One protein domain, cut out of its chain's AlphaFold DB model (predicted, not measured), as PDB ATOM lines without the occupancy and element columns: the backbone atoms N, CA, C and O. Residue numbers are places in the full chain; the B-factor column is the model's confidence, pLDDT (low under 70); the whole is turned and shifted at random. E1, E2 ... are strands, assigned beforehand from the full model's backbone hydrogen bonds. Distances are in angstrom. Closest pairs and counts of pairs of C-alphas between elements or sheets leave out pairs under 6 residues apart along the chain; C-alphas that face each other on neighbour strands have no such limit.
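What this domain is: This is residues 30 to 133 of the 138 residues of an uncharacterized protein of Rhizopus stolonifer (UniProt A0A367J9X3). The domain is a small sandwich, only partly face to face: the twisted five-stranded sheet E2 E1 E4 E5 E8 has the hairpin of E6 and E7 over part of one face. E3 runs along the open side between E2 and E6. The printed part has 104 residues, with no named helix and eight strands, E1 to E8 in chain order; the large sheet, in the order E2 - E1 - E4 - E5 - E8, is all antiparallel, and so is E6 - E7. The class is all strand, though 46 of the 104 residues, under half, are in named elements. The whole is compact and rounded, with a radius of gyration of the C-alphas of 13.2 A and spans of 38 by 31 by 26 A.

Where its parts are: E1, residues 30 to 35, begins at C-alpha 30 (148.002, 146.299, 141.635) and is 17.0 A long. E2 is residues 49 to 53 and E3 residues 58 to 62. E4, residues 77 to 86, is the longest strand, 28.3 A from C-alpha 77 (154.581, 157.392, 120.997) to C-alpha 86. E5, residues 93 to 99, is 20.3 A long. E6 is residues 103 to 107 and E7 residues 114 to 118. E8, residues 130 to 132, ends at C-alpha 132 (138.224, 148.916, 125.926).

How they stand to each other: In the large sheet E1 and E2 form a hairpin, at 175 degrees between directions, with N 33 and O 50 2.8 A apart. E1 and E4 are antiparallel at 155 degrees, with N 32 and O 83 3.0 A apart. E4 and E5 form a hairpin at 142 degrees, with N 80 and O 96 2.8 A apart. E8 is an edge strand beside E5, antiparallel at 147 degrees, with N 95 and O 130 2.7 A apart. E6 and E7 form a hairpin at 168 degrees, with N 105 and O 116 2.8 A apart. The parts of the two sheets that face each other are 9.1 A centre to centre. The closest C-alphas of E5 and E7 are those of Val 98 and Ala 117, 6.3 A apart. E3 pairs with no named strand; its closest C-alpha to E2 is that of Glu 59, 7.6 A from that of Lys 50. E3 and E6 are near each other, with 5 pairs of C-alphas within 10 A.

The domain as a whole: The C-alphas farthest apart in the domain, those of Ser 71 and Asn 87, are 38.8 A apart. The printed part has no cut. The links E1 to E2, E3 to E4 and E7 to E8 are long. The mean pLDDT of the printed part is 90.7, and residue 133 is under 70.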
ATOM      1  N   LYS A  30     146.985 146.862 142.533       97.81
ATOM      2  CA  LYS A  30     148.002 146.299 141.635       97.81
ATOM      3  C   LYS A  30     147.736 146.744 140.206       97.81
ATOM      4  O   LYS A  30     146.585 146.939 139.823       97.81
ATOM      5  N   LEU A  31     148.794 146.841 139.415       97.19
ATOM      6  CA  LEU A  31     148.723 147.234 138.013       97.19
ATOM      7  C   LEU A  31     149.250 146.112 137.120       97.19
ATOM      8  O   LEU A  31     150.316 145.559 137.376       97.19
ATOM      9  N   SER A  32     148.535 145.801 136.046       96.12
ATOM     10  CA  SER A  32     149.058 144.965 134.966       96.12
ATOM     11  C   SER A  32     149.032 145.776 133.681       96.12
ATOM     12  O   SER A  32     147.990 146.327 133.331       96.12
ATOM     13  N   VAL A  33     150.165 145.861 132.992       95.25
ATOM     14  CA  VAL A  33     150.386 146.739 131.841       95.25
ATOM     15  C   VAL A  33     151.059 145.982 130.705       95.25
ATOM     16  O   VAL A  33     151.995 145.212 130.921       95.25
ATOM     17  N   TRP A  34     150.602 146.217 129.481       93.12
ATOM     18  CA  TRP A  34     151.190 145.665 128.269       93.12
ATOM     19  C   TRP A  34     151.249 146.719 127.170       93.12
ATOM     20  O   TRP A  34     150.326 147.507 126.968       93.12
ATOM     21  N   GLN A  35     152.363 146.732 126.453       93.00
ATOM     22  CA  GLN A  35     152.564 147.576 125.289       93.00
ATOM     23  C   GLN A  35     151.792 147.027 124.081       93.00
ATOM     24  O   GLN A  35     151.825 145.830 123.777       93.00
ATOM     25  N   GLU A  36     151.126 147.920 123.355       89.69
ATOM     26  CA  GLU A  36     150.436 147.591 122.110       89.69
ATOM     27  C   GLU A  36     151.401 147.439 120.922       89.69
ATOM     28  O   GLU A  36     152.569 147.815 120.966       89.69
ATOM     29  N   ALA A  37     150.919 146.833 119.835       83.50
ATOM     30  CA  ALA A  37     151.763 146.383 118.729       83.50
ATOM     31  C   ALA A  37     152.404 147.494 117.889       83.50
ATOM     32  O   ALA A  37     153.337 147.211 117.141       83.50
ATOM     33  N   ASP A  38     151.888 148.715 117.980       77.06
ATOM     34  CA  ASP A  38     152.067 149.717 116.930       77.06
ATOM     35  C   ASP A  38     153.485 150.299 116.869       77.06
ATOM     36  O   ASP A  38     153.931 150.707 115.800       77.06
ATOM     37  N   ASN A  39     154.211 150.322 117.993       78.94
ATOM     38  CA  ASN A  39     155.544 150.928 118.074       78.94
ATOM     39  C   ASN A  39     156.550 150.058 118.841       78.94
ATOM     40  O   ASN A  39     157.111 150.446 119.863       78.94
ATOM     41  N   THR A  40     156.764 148.851 118.338       78.00
ATOM     42  CA  THR A  40     157.688 147.855 118.890       78.00
ATOM     43  C   THR A  40     158.351 147.114 117.739       78.00
ATOM     44  O   THR A  40     157.681 146.692 116.798       78.00
ATOM     45  N   GLY A  41     159.668 146.927 117.816       77.00
ATOM     46  CA  GLY A  41     160.449 146.138 116.863       77.00
ATOM     47  C   GLY A  41     160.285 144.627 117.038       77.00
ATOM     48  O   GLY A  41     160.869 143.862 116.272       77.00
ATOM     49  N   THR A  42     159.491 144.183 118.020       80.50
ATOM     50  CA  THR A  42     159.323 142.769 118.373       80.50
ATOM     51  C   THR A  42     157.866 142.288 118.403       80.50
ATOM     52  O   THR A  42     156.892 143.058 118.377       80.50
ATOM     53  N   ASN A  43     157.719 140.960 118.429       79.44
ATOM     54  CA  ASN A  43     156.442 140.255 118.499       79.44
ATOM     55  C   ASN A  43     155.800 140.380 119.896       79.44
ATOM     56  O   ASN A  43     156.380 140.954 120.811       79.44
ATOM     57  N   ALA A  44     154.592 139.838 120.071       73.75
ATOM     58  CA  ALA A  44     153.831 139.982 121.315       73.75
ATOM     59  C   ALA A  44     154.586 139.546 122.589       73.75
ATOM     60  O   ALA A  44     154.355 140.127 123.640       73.75
ATOM     61  N   PHE A  45     155.497 138.571 122.498       73.12
ATOM     62  CA  PHE A  45     156.220 138.025 123.652       73.12
ATOM     63  C   PHE A  45     157.473 138.820 124.034       73.12
ATOM     64  O   PHE A  45     157.974 138.652 125.141       73.12
ATOM     65  N   GLY A  46     158.002 139.645 123.128       76.69
ATOM     66  CA  GLY A  46     159.172 140.485 123.401       76.69
ATOM     67  C   GLY A  46     158.825 141.888 123.901       76.69
ATOM     68  O   GLY A  46     159.713 142.621 124.329       76.69
ATOM     69  N   ARG A  47     157.551 142.278 123.814       85.25
ATOM     70  CA  ARG A  47     157.079 143.618 124.179       85.25
ATOM     71  C   ARG A  47     157.129 143.831 125.679       85.25
ATOM     72  O   ARG A  47     157.074 142.883 126.461       85.25
ATOM     73  N   PHE A  48     157.147 145.098 126.079       90.50
ATOM     74  CA  PHE A  48     156.986 145.444 127.479       90.50
ATOM     75  C   PHE A  48     155.643 144.926 128.005       90.50
ATOM     76  O   PHE A  48     154.573 145.347 127.563       90.50
ATOM     77  N   HIS A  49     155.717 143.999 128.953       93.38
ATOM     78  CA  HIS A  49     154.570 143.401 129.618       93.38
ATOM     79  C   HIS A  49     154.944 143.124 131.070       93.38
ATOM     80  O   HIS A  49     155.967 142.497 131.362       93.38
ATOM     81  N   LYS A  50     154.140 143.655 131.988       95.38
ATOM     82  CA  LYS A  50     154.299 143.491 133.427       95.38
ATOM     83  C   LYS A  50     152.950 143.198 134.050       95.38
ATOM     84  O   LYS A  50     152.044 144.019 133.975       95.38
ATOM     85  N   ASP A  51     152.845 142.043 134.687       94.19
ATOM     86  CA  ASP A  51     151.652 141.637 135.421       94.19
ATOM     87  C   ASP A  51     151.833 141.878 136.918       94.19
ATOM     88  O   ASP A  51     152.907 141.632 137.471       94.19
ATOM     89  N   ASN A  52     150.753 142.277 137.594       93.88
ATOM     90  CA  ASN A  52     150.692 142.380 139.054       93.88
ATOM     91  C   ASN A  52     151.772 143.280 139.688       93.88
ATOM     92  O   ASN A  52     152.238 142.988 140.794       93.88
ATOM     93  N   MET A  53     152.145 144.381 139.032       97.38
ATOM     94  CA  MET A  53     153.002 145.420 139.605       97.38
ATOM     95  C   MET A  53     152.415 145.884 140.949       97.38
ATOM     96  O   MET A  53     151.295 146.409 140.973       97.38
ATOM     97  N   PRO A  54     153.117 145.686 142.081       97.94
ATOM     98  CA  PRO A  54     152.584 146.034 143.393       97.94
ATOM     99  C   PRO A  54     152.490 147.559 143.588       97.94
ATOM    100  O   PRO A  54     153.140 148.308 142.851       97.94
ATOM    101  N   PRO A  55     151.712 148.024 144.582       98.06
ATOM    102  CA  PRO A  55     151.713 149.419 145.021       98.06
ATOM    103  C   PRO A  55     153.126 149.992 145.191       98.06
ATOM    104  O   PRO A  55     154.014 149.321 145.725       98.06
ATOM    105  N   GLY A  56     153.346 151.216 144.710       97.31
ATOM    106  CA  GLY A  56     154.628 151.927 144.770       97.31
ATOM    107  C   GLY A  56     155.724 151.417 143.823       97.31
ATOM    108  O   GLY A  56     156.838 151.943 143.844       97.31
ATOM    109  N   SER A  57     155.459 150.389 143.010       97.81
ATOM    110  CA  SER A  57     156.459 149.841 142.086       97.81
ATOM    111  C   SER A  57     156.569 150.620 140.775       97.81
ATOM    112  O   SER A  57     155.714 151.424 140.405       97.81
ATOM    113  N   LYS A  58     157.664 150.354 140.063       96.12
ATOM    114  CA  LYS A  58     158.042 151.002 138.812       96.12
ATOM    115  C   LYS A  58     158.639 149.966 137.880       96.12
ATOM    116  O   LYS A  58     159.527 149.221 138.282       96.12
ATOM    117  N   GLU A  59     158.242 150.018 136.620       96.00
ATOM    118  CA  GLU A  59     158.833 149.214 135.556       96.00
ATOM    119  C   GLU A  59     159.147 150.102 134.354       96.00
ATOM    120  O   GLU A  59     158.380 151.009 134.032       96.00
ATOM    121  N   CYS A  60     160.285 149.870 133.700       94.94
ATOM    122  CA  CYS A  60     160.740 150.696 132.584       94.94
ATOM    123  C   CYS A  60     161.243 149.862 131.416       94.94
ATOM    124  O   CYS A  60     161.732 148.746 131.601       94.94
ATOM    125  N   CYS A  61     161.216 150.465 130.234       92.69
ATOM    126  CA  CYS A  61     161.840 149.937 129.033       92.69
ATOM    127  C   CYS A  61     162.676 151.040 128.381       92.69
ATOM    128  O   CYS A  61     162.212 152.163 128.176       92.69
ATOM    129  N   ASN A  62     163.930 150.730 128.068       92.00
ATOM    130  CA  ASN A  62     164.828 151.683 127.426       92.00
ATOM    131  C   ASN A  62     164.378 151.925 125.976       92.00
ATOM    132  O   ASN A  62     164.355 150.979 125.195       92.00
ATOM    133  N   TYR A  63     164.086 153.174 125.595       88.94
ATOM    134  CA  TYR A  63     163.646 153.490 124.229       88.94
ATOM    135  C   TYR A  63     164.688 153.141 123.171       88.94
ATOM    136  O   TYR A  63     164.325 152.916 122.028       88.94
ATOM    137  N   SER A  64     165.979 153.103 123.518       87.81
ATOM    138  CA  SER A  64     167.022 152.724 122.564       87.81
ATOM    139  C   SER A  64     167.021 151.221 122.269       87.81
ATOM    140  O   SER A  64     167.724 150.786 121.360       87.81
ATOM    141  N   ASN A  65     166.289 150.419 123.049       87.94
ATOM    142  CA  ASN A  65     166.018 149.031 122.713       87.94
ATOM    143  C   ASN A  65     164.863 148.993 121.707       87.94
ATOM    144  O   ASN A  65     163.748 149.415 122.010       87.94
ATOM    145  N   THR A  66     165.128 148.438 120.527       86.38
ATOM    146  CA  THR A  66     164.140 148.310 119.455       86.38
ATOM    147  C   THR A  66     162.943 147.453 119.849       86.38
ATOM    148  O   THR A  66     161.857 147.658 119.319       86.38
ATOM    149  N   ASP A  67     163.097 146.543 120.812       86.12
ATOM    150  CA  ASP A  67     161.984 145.769 121.368       86.12
ATOM    151  C   ASP A  67     161.009 146.655 122.159       86.12
ATOM    152  O   ASP A  67     159.808 146.402 122.179       86.12
ATOM    153  N   CYS A  68     161.518 147.722 122.782       88.06
ATOM    154  CA  CYS A  68     160.726 148.687 123.535       88.06
ATOM    155  C   CYS A  68     160.118 149.754 122.617       88.06
ATOM    156  O   CYS A  68     158.947 150.086 122.763       88.06
ATOM    157  N   VAL A  69     160.912 150.319 121.703       90.25
ATOM    158  CA  VAL A  69     160.484 151.346 120.740       90.25
ATOM    159  C   VAL A  69     161.106 151.015 119.395       90.25
ATOM    160  O   VAL A  69     162.322 151.110 119.241       90.25
ATOM    161  N   GLY A  70     160.289 150.648 118.406       87.62
ATOM    162  CA  GLY A  70     160.781 150.086 117.142       87.62
ATOM    163  C   GLY A  70     161.779 150.977 116.395       87.62
ATOM    164  O   GLY A  70     162.703 150.476 115.758       87.62
ATOM    165  N   SER A  71     161.632 152.296 116.511       88.56
ATOM    166  CA  SER A  71     162.513 153.285 115.879       88.56
ATOM    167  C   SER A  71     163.766 153.641 116.686       88.56
ATOM    168  O   SER A  71     164.676 154.270 116.148       88.56
ATOM    169  N   GLY A  72     163.808 153.318 117.982       87.50
ATOM    170  CA  GLY A  72     164.843 153.819 118.883       87.50
ATOM    171  C   GLY A  72     164.727 155.313 119.232       87.50
ATOM    172  O   GLY A  72     165.678 155.879 119.776       87.50
ATOM    173  N   ASN A  73     163.614 155.987 118.911       90.00
ATOM    174  CA  ASN A  73     163.429 157.420 119.158       90.00
ATOM    175  C   ASN A  73     162.634 157.688 120.449       90.00
ATOM    176  O   ASN A  73     161.497 157.256 120.607       90.00
ATOM    177  N   LYS A  74     163.206 158.487 121.357       90.31
ATOM    178  CA  LYS A  74     162.601 158.836 122.655       90.31
ATOM    179  C   LYS A  74     161.297 159.641 122.567       90.31
ATOM    180  O   LYS A  74     160.586 159.729 123.563       90.31
ATOM    181  N   MET A  75     161.017 160.274 121.429       91.88
ATOM    182  CA  MET A  75     159.795 161.063 121.232       91.88
ATOM    183  C   MET A  75     158.674 160.265 120.565       91.88
ATOM    184  O   MET A  75     157.549 160.755 120.503       91.88
ATOM    185  N   ASP A  76     158.958 159.057 120.081       92.44
ATOM    186  CA  ASP A  76     157.939 158.243 119.432       92.44
ATOM    187  C   ASP A  76     156.939 157.735 120.466       92.44
ATOM    188  O   ASP A  76     157.297 157.387 121.592       92.44
ATOM    189  N   ILE A  77     155.668 157.707 120.078       94.19
ATOM    190  CA  ILE A  77     154.581 157.392 120.997       94.19
ATOM    191  C   ILE A  77     154.525 155.893 121.256       94.19
ATOM    192  O   ILE A  77     154.466 155.082 120.332       94.19
ATOM    193  N   VAL A  78     154.511 155.529 122.530       93.69
ATOM    194  CA  VAL A  78     154.275 154.173 123.007       93.69
ATOM    195  C   VAL A  78     152.871 154.122 123.583       93.69
ATOM    196  O   VAL A  78     152.494 154.962 124.400       93.69
ATOM    197  N   ARG A  79     152.091 153.142 123.135       94.06
ATOM    198  CA  ARG A  79     150.730 152.906 123.604       94.06
ATOM    199  C   ARG A  79     150.715 151.707 124.538       94.06
ATOM    200  O   ARG A  79     151.280 150.659 124.218       94.06
ATOM    201  N   PHE A  80     150.061 151.872 125.675       93.75
ATOM    202  CA  PHE A  80     149.847 150.834 126.665       93.75
ATOM    203  C   PHE A  80     148.371 150.569 126.821       93.75
ATOM    204  O   PHE A  80     147.570 151.498 126.855       93.75
ATOM    205  N   SER A  81     148.062 149.307 127.045       93.19
ATOM    206  CA  SER A  81     146.819 148.899 127.660       93.19
ATOM    207  C   SER A  81     147.125 148.365 129.064       93.19
ATOM    208  O   SER A  81     148.172 147.756 129.297       93.19
ATOM    209  N   PHE A  82     146.247 148.630 130.024       93.62
ATOM    210  CA  PHE A  82     146.409 148.173 131.401       93.62
ATOM    211  C   PHE A  82     145.068 147.909 132.076       93.62
ATOM    212  O   PHE A  82     144.023 148.416 131.668       93.62
ATOM    213  N   HIS A  83     145.109 147.118 133.142       93.75
ATOM    214  CA  HIS A  83     144.021 147.003 134.104       93.75
ATOM    215  C   HIS A  83     144.566 147.149 135.522       93.75
ATOM    216  O   HIS A  83     145.716 146.818 135.815       93.75
ATOM    217  N   VAL A  84     143.707 147.649 136.399       94.62
ATOM    218  CA  VAL A  84     143.969 147.818 137.821       94.62
ATOM    219  C   VAL A  84     143.240 146.713 138.575       94.62
ATOM    220  O   VAL A  84     142.064 146.471 138.314       94.62
ATOM    221  N   THR A  85     143.910 146.074 139.529       95.75
ATOM    222  CA  THR A  85     143.298 145.104 140.441       95.75
ATOM    223  C   THR A  85     143.243 145.683 141.850       95.75
ATOM    224  O   THR A  85     144.286 145.912 142.464       95.75
ATOM    225  N   LEU A  86     142.043 145.858 142.401       94.88
ATOM    226  CA  LEU A  86     141.826 146.331 143.769       94.88
ATOM    227  C   LEU A  86     140.873 145.372 144.485       94.88
ATOM    228  O   LEU A  86     139.818 145.033 143.963       94.88
ATOM    229  N   ASN A  87     141.254 144.892 145.673       92.88
ATOM    230  CA  ASN A  87     140.472 143.917 146.453       92.88
ATOM    231  C   ASN A  87     140.081 142.634 145.681       92.88
ATOM    232  O   ASN A  87     139.085 141.994 145.998       92.88
ATOM    233  N   GLY A  88     140.879 142.243 144.681       89.75
ATOM    234  CA  GLY A  88     140.621 141.068 143.838       89.75
ATOM    235  C   GLY A  88     139.704 141.327 142.637       89.75
ATOM    236  O   GLY A  88     139.524 140.423 141.826       89.75
ATOM    237  N   GLU A  89     139.173 142.540 142.485       89.44
ATOM    238  CA  GLU A  89     138.383 142.946 141.321       89.44
ATOM    239  C   GLU A  89     139.257 143.671 140.296       89.44
ATOM    240  O   GLU A  89     140.080 144.513 140.655       89.44
ATOM    241  N   ASN A  90     139.059 143.354 139.014       90.50
ATOM    242  CA  ASN A  90     139.761 144.000 137.909       90.50
ATOM    243  C   ASN A  90     138.922 145.140 137.326       90.50
ATOM    244  O   ASN A  90     137.731 144.975 137.056       90.50
ATOM    245  N   SER A  91     139.565 146.277 137.069       89.88
ATOM    246  CA  SER A  91     138.978 147.376 136.308       89.88
ATOM    247  C   SER A  91     138.725 146.974 134.853       89.88
ATOM    248  O   SER A  91     139.233 145.969 134.351       89.88
ATOM    249  N   LYS A  92     137.997 147.829 134.124       88.69
ATOM    250  CA  LYS A  92     138.030 147.799 132.655       88.69
ATOM    251  C   LYS A  92     139.465 148.002 132.162       88.69
ATOM    252  O   LYS A  92     140.262 148.652 132.844       88.69
ATOM    253  N   THR A  93     139.753 147.490 130.970       90.06
ATOM    254  CA  THR A  93     141.014 147.776 130.286       90.06
ATOM    255  C   THR A  93     141.023 149.225 129.821       90.06
ATOM    256  O   THR A  93     140.095 149.680 129.144       90.06
ATOM    257  N   LEU A  94     142.084 149.932 130.180       91.12
ATOM    258  CA  LEU A  94     142.329 151.322 129.833       91.12
ATOM    259  C   LEU A  94     143.538 151.403 128.906       91.12
ATOM    260  O   LEU A  94     144.492 150.653 129.079       91.12
ATOM    261  N   GLY A  95     143.481 152.307 127.936       93.50
ATOM    262  CA  GLY A  95     144.566 152.644 127.029       93.50
ATOM    263  C   GLY A  95     145.131 154.018 127.364       93.50
ATOM    264  O   GLY A  95     144.356 154.962 127.529       93.50
ATOM    265  N   LEU A  96     146.455 154.122 127.453       95.00
ATOM    266  CA  LEU A  96     147.192 155.378 127.604       95.00
ATOM    267  C   LEU A  96     148.387 155.410 126.649       95.00
ATOM    268  O   LEU A  96     148.916 154.371 126.252       95.00
ATOM    269  N   THR A  97     148.839 156.608 126.305       95.44
ATOM    270  CA  THR A  97     150.034 156.849 125.504       95.44
ATOM    271  C   THR A  97     151.078 157.616 126.303       95.44
ATOM    272  O   THR A  97     150.770 158.358 127.234       95.44
ATOM    273  N   VAL A  98     152.345 157.451 125.933       95.25
ATOM    274  CA  VAL A  98     153.456 158.253 126.457       95.25
ATOM    275  C   VAL A  98     154.587 158.303 125.425       95.25
ATOM    276  O   VAL A  98     154.748 157.353 124.654       95.25
ATOM    277  N   PRO A  99     155.397 159.371 125.378       95.44
ATOM    278  CA  PRO A  99     156.635 159.364 124.607       95.44
ATOM    279  C   PRO A  99     157.582 158.252 125.074       95.44
ATOM    280  O   PRO A  99     157.669 157.965 126.267       95.44
ATOM    281  N   GLY A 100     158.352 157.667 124.157       93.75
ATOM    282  CA  GLY A 100     159.250 156.545 124.435       93.75
ATOM    283  C   GLY A 100     160.297 156.794 125.527       93.75
ATOM    284  O   GLY A 100     160.777 155.841 126.121       93.75
ATOM    285  N   GLY A 101     160.653 158.043 125.832       93.62
ATOM    286  CA  GLY A 101     161.513 158.397 126.969       93.62
ATOM    287  C   GLY A 101     160.788 159.025 128.167       93.62
ATOM    288  O   GLY A 101     161.469 159.541 129.049       93.62
ATOM    289  N   GLY A 102     159.455 159.091 128.137       95.38
ATOM    290  CA  GLY A 102     158.610 159.739 129.143       95.38
ATOM    291  C   GLY A 102     158.194 158.805 130.279       95.38
ATOM    292  O   GLY A 102     158.801 157.764 130.501       95.38
ATOM    293  N   TRP A 103     157.150 159.134 131.033       96.56
ATOM    294  CA  TRP A 103     156.599 158.180 132.003       96.56
ATOM    295  C   TRP A 103     155.124 158.402 132.318       96.56
ATOM    296  O   TRP A 103     154.569 159.466 132.051       96.56
ATOM    297  N   LEU A 104     154.515 157.365 132.895       97.00
ATOM    298  CA  LEU A 104     153.149 157.346 133.403       97.00
ATOM    299  C   LEU A 104     153.151 157.152 134.919       97.00
ATOM    300  O   LEU A 104     153.787 156.222 135.414       97.00
ATOM    301  N   ASN A 105     152.384 157.971 135.630       97.50
ATOM    302  CA  ASN A 105     151.935 157.698 136.992       97.50
ATOM    303  C   ASN A 105     150.502 157.175 136.913       97.50
ATOM    304  O   ASN A 105     149.666 157.809 136.271       97.50
ATOM    305  N   ILE A 106     150.213 156.040 137.545       96.88
ATOM    306  CA  ILE A 106     148.870 155.452 137.578       96.88
ATOM    307  C   ILE A 106     148.479 155.193 139.031       96.88
ATOM    308  O   ILE A 106     149.150 154.435 139.733       96.88
ATOM    309  N   ASP A 107     147.370 155.798 139.452       97.19
ATOM    310  CA  ASP A 107     146.729 155.584 140.747       97.19
ATOM    311  C   ASP A 107     145.354 154.934 140.535       97.19
ATOM    312  O   ASP A 107     144.420 155.522 139.979       97.19
ATOM    313  N   GLY A 108     145.268 153.679 140.961       95.00
ATOM    314  CA  GLY A 108     144.113 152.810 140.825       95.00
ATOM    315  C   GLY A 108     143.341 152.567 142.122       95.00
ATOM    316  O   GLY A 108     142.519 151.651 142.158       95.00
ATOM    317  N   ASP A 109     143.601 153.326 143.190       95.50
ATOM    318  CA  ASP A 109     142.948 153.102 144.487       95.50
ATOM    319  C   ASP A 109     141.471 153.521 144.523       95.50
ATOM    320  O   ASP A 109     140.721 153.050 145.384       95.50
ATOM    321  N   ASP A 110     141.057 154.358 143.570       89.69
ATOM    322  CA  ASP A 110     139.693 154.844 143.383       89.69
ATOM    323  C   ASP A 110     139.219 154.640 141.934       89.69
ATOM    324  O   ASP A 110     139.997 154.358 141.021       89.69
ATOM    325  N   GLN A 111     137.913 154.824 141.712       83.94
ATOM    326  CA  GLN A 111     137.319 154.902 140.379       83.94
ATOM    327  C   GLN A 111     136.733 156.306 140.135       83.94
ATOM    328  O   GLN A 111     136.015 156.812 141.002       83.94
ATOM    329  N   PRO A 112     136.970 156.933 138.963       87.44
ATOM    330  CA  PRO A 112     137.791 156.436 137.855       87.44
ATOM    331  C   PRO A 112     139.289 156.416 138.200       87.44
ATOM    332  O   PRO A 112     139.750 157.217 139.012       87.44
ATOM    333  N   VAL A 113     140.035 155.514 137.549       91.75
ATOM    334  CA  VAL A 113     141.502 155.438 137.660       91.75
ATOM    335  C   VAL A 113     142.115 156.788 137.289       91.75
ATOM    336  O   VAL A 113     141.776 157.369 136.255       91.75
ATOM    337  N   LYS A 114     143.026 157.280 138.129       95.00
ATOM    338  CA  LYS A 114     143.740 158.540 137.919       95.00
ATOM    339  C   LYS A 114     145.080 158.249 137.258       95.00
ATOM    340  O   LYS A 114     145.720 157.236 137.540       95.00
ATOM    341  N   TYR A 115     145.514 159.149 136.388       95.81
ATOM    342  CA  TYR A 115     146.814 159.036 135.751       95.81
ATOM    343  C   TYR A 115     147.400 160.403 135.418       95.81
ATOM    344  O   TYR A 115     146.685 161.392 135.244       95.81
ATOM    345  N   GLU A 116     148.717 160.422 135.273       97.06
ATOM    346  CA  GLU A 116     149.475 161.541 134.734       97.06
ATOM    347  C   GLU A 116     150.532 160.996 133.778       97.06
ATOM    348  O   GLU A 116     151.114 159.940 134.027       97.06
ATOM    349  N   ALA A 117     150.785 161.717 132.691       96.75
ATOM    350  CA  ALA A 117     151.803 161.363 131.718       96.75
ATOM    351  C   ALA A 117     152.760 162.537 131.523       96.75
ATOM    352  O   ALA A 117     152.351 163.699 131.591       96.75
ATOM    353  N   PHE A 118     154.030 162.232 131.276       96.62
ATOM    354  CA  PHE A 118     155.081 163.238 131.161       96.62
ATOM    355  C   PHE A 118     156.045 162.921 130.025       96.62
ATOM    356  O   PHE A 118     156.315 161.759 129.710       96.62
ATOM    357  N   TYR A 119     156.583 163.979 129.431       94.81
ATOM    358  CA  TYR A 119     157.713 163.939 128.518       94.81
ATOM    359  C   TYR A 119     159.021 163.594 129.253       94.81
ATOM    360  O   TYR A 119     159.090 163.686 130.478       94.81
ATOM    361  N   PRO A 120     160.096 163.225 128.527       90.62
ATOM    362  CA  PRO A 120     161.391 162.910 129.138       90.62
ATOM    363  C   PRO A 120     162.023 164.057 129.947       90.62
ATOM    364  O   PRO A 120     162.892 163.813 130.781       90.62
ATOM    365  N   ASP A 121     161.647 165.302 129.661       91.44
ATOM    366  CA  ASP A 121     162.093 166.514 130.361       91.44
ATOM    367  C   ASP A 121     161.215 166.876 131.572       91.44
ATOM    368  O   ASP A 121     161.557 167.785 132.328       91.44
ATOM    369  N   GLY A 122     160.125 166.136 131.788       92.31
ATOM    370  CA  GLY A 122     159.172 166.348 132.868       92.31
ATOM    371  C   GLY A 122     158.063 167.344 132.569       92.31
ATOM    372  O   GLY A 122     157.242 167.592 133.453       92.31
ATOM    373  N   GLU A 123     157.973 167.873 131.348       95.50
ATOM    374  CA  GLU A 123     156.763 168.573 130.931       95.50
ATOM    375  C   GLU A 123     155.576 167.604 130.874       95.50
ATOM    376  O   GLU A 123     155.718 166.413 130.580       95.50
ATOM    377  N   ARG A 124     154.376 168.110 131.169       96.81
ATOM    378  CA  ARG A 124     153.160 167.296 131.130       96.81
ATOM    379  C   ARG A 124     152.856 166.875 129.693       96.81
ATOM    380  O   ARG A 124     152.886 167.695 128.780       96.81
ATOM    381  N   TYR A 125     152.520 165.604 129.517       96.06
ATOM    382  CA  TYR A 125     152.050 165.034 128.262       96.06
ATOM    383  C   TYR A 125     150.548 164.750 128.351       96.06
ATOM    384  O   TYR A 125     150.071 164.127 129.299       96.06
ATOM    385  N   GLU A 126     149.799 165.189 127.344       96.00
ATOM    386  CA  GLU A 126     148.373 164.894 127.224       96.00
ATOM    387  C   GLU A 126     148.200 163.526 126.556       96.00
ATOM    388  O   GLU A 126     148.252 163.396 125.332       96.00
ATOM    389  N   SER A 127     148.044 162.488 127.381       92.62
ATOM    390  CA  SER A 127     147.850 161.117 126.909       92.62
ATOM    391  C   SER A 127     146.518 160.950 126.180       92.62
ATOM    392  O   SER A 127     145.472 161.404 126.644       92.62
ATOM    393  N   GLU A 128     146.528 160.172 125.100       90.00
ATOM    394  CA  GLU A 128     145.300 159.637 124.521       90.00
ATOM    395  C   GLU A 128     144.707 158.620 125.504       90.00
ATOM    396  O   GLU A 128     145.398 157.692 125.918       90.00
ATOM    397  N   TYR A 129     143.446 158.800 125.900       82.06
ATOM    398  CA  TYR A 129     142.748 157.898 126.818       82.06
ATOM    399  C   TYR A 129     141.704 157.068 126.076       82.06
ATOM    400  O   TYR A 129     140.814 157.613 125.420       82.06
ATOM    401  N   MET A 130     141.784 155.745 126.210       79.62
ATOM    402  CA  MET A 130     140.844 154.802 125.599       79.62
ATOM    403  C   MET A 130     140.293 153.835 126.649       79.62
ATOM    404  O   MET A 130     141.009 153.408 127.545       79.62
ATOM    405  N   VAL A 131     139.015 153.464 126.554       75.50
ATOM    406  CA  VAL A 131     138.409 152.429 127.410       75.50
ATOM    407  C   VAL A 131     137.977 151.277 126.517       75.50
ATOM    408  O   VAL A 131     137.098 151.444 125.673       75.50
ATOM    409  N   TYR A 132     138.562 150.100 126.711       71.44
ATOM    410  CA  TYR A 132     138.224 148.916 125.926       71.44
ATOM    411  C   TYR A 132     137.126 148.118 126.654       71.44
ATOM    412  O   TYR A 132     137.375 147.493 127.685       71.44
ATOM    413  N   GLY A 133     135.884 148.173 126.145       55.12
ATOM    414  CA  GLY A 133     134.741 147.431 126.707       55.12
ATOM    415  C   GLY A 133     133.343 147.839 126.198       55.12
ATOM    416  O   GLY A 133     132.617 148.503 126.933       55.12
TER     417      GLY A 133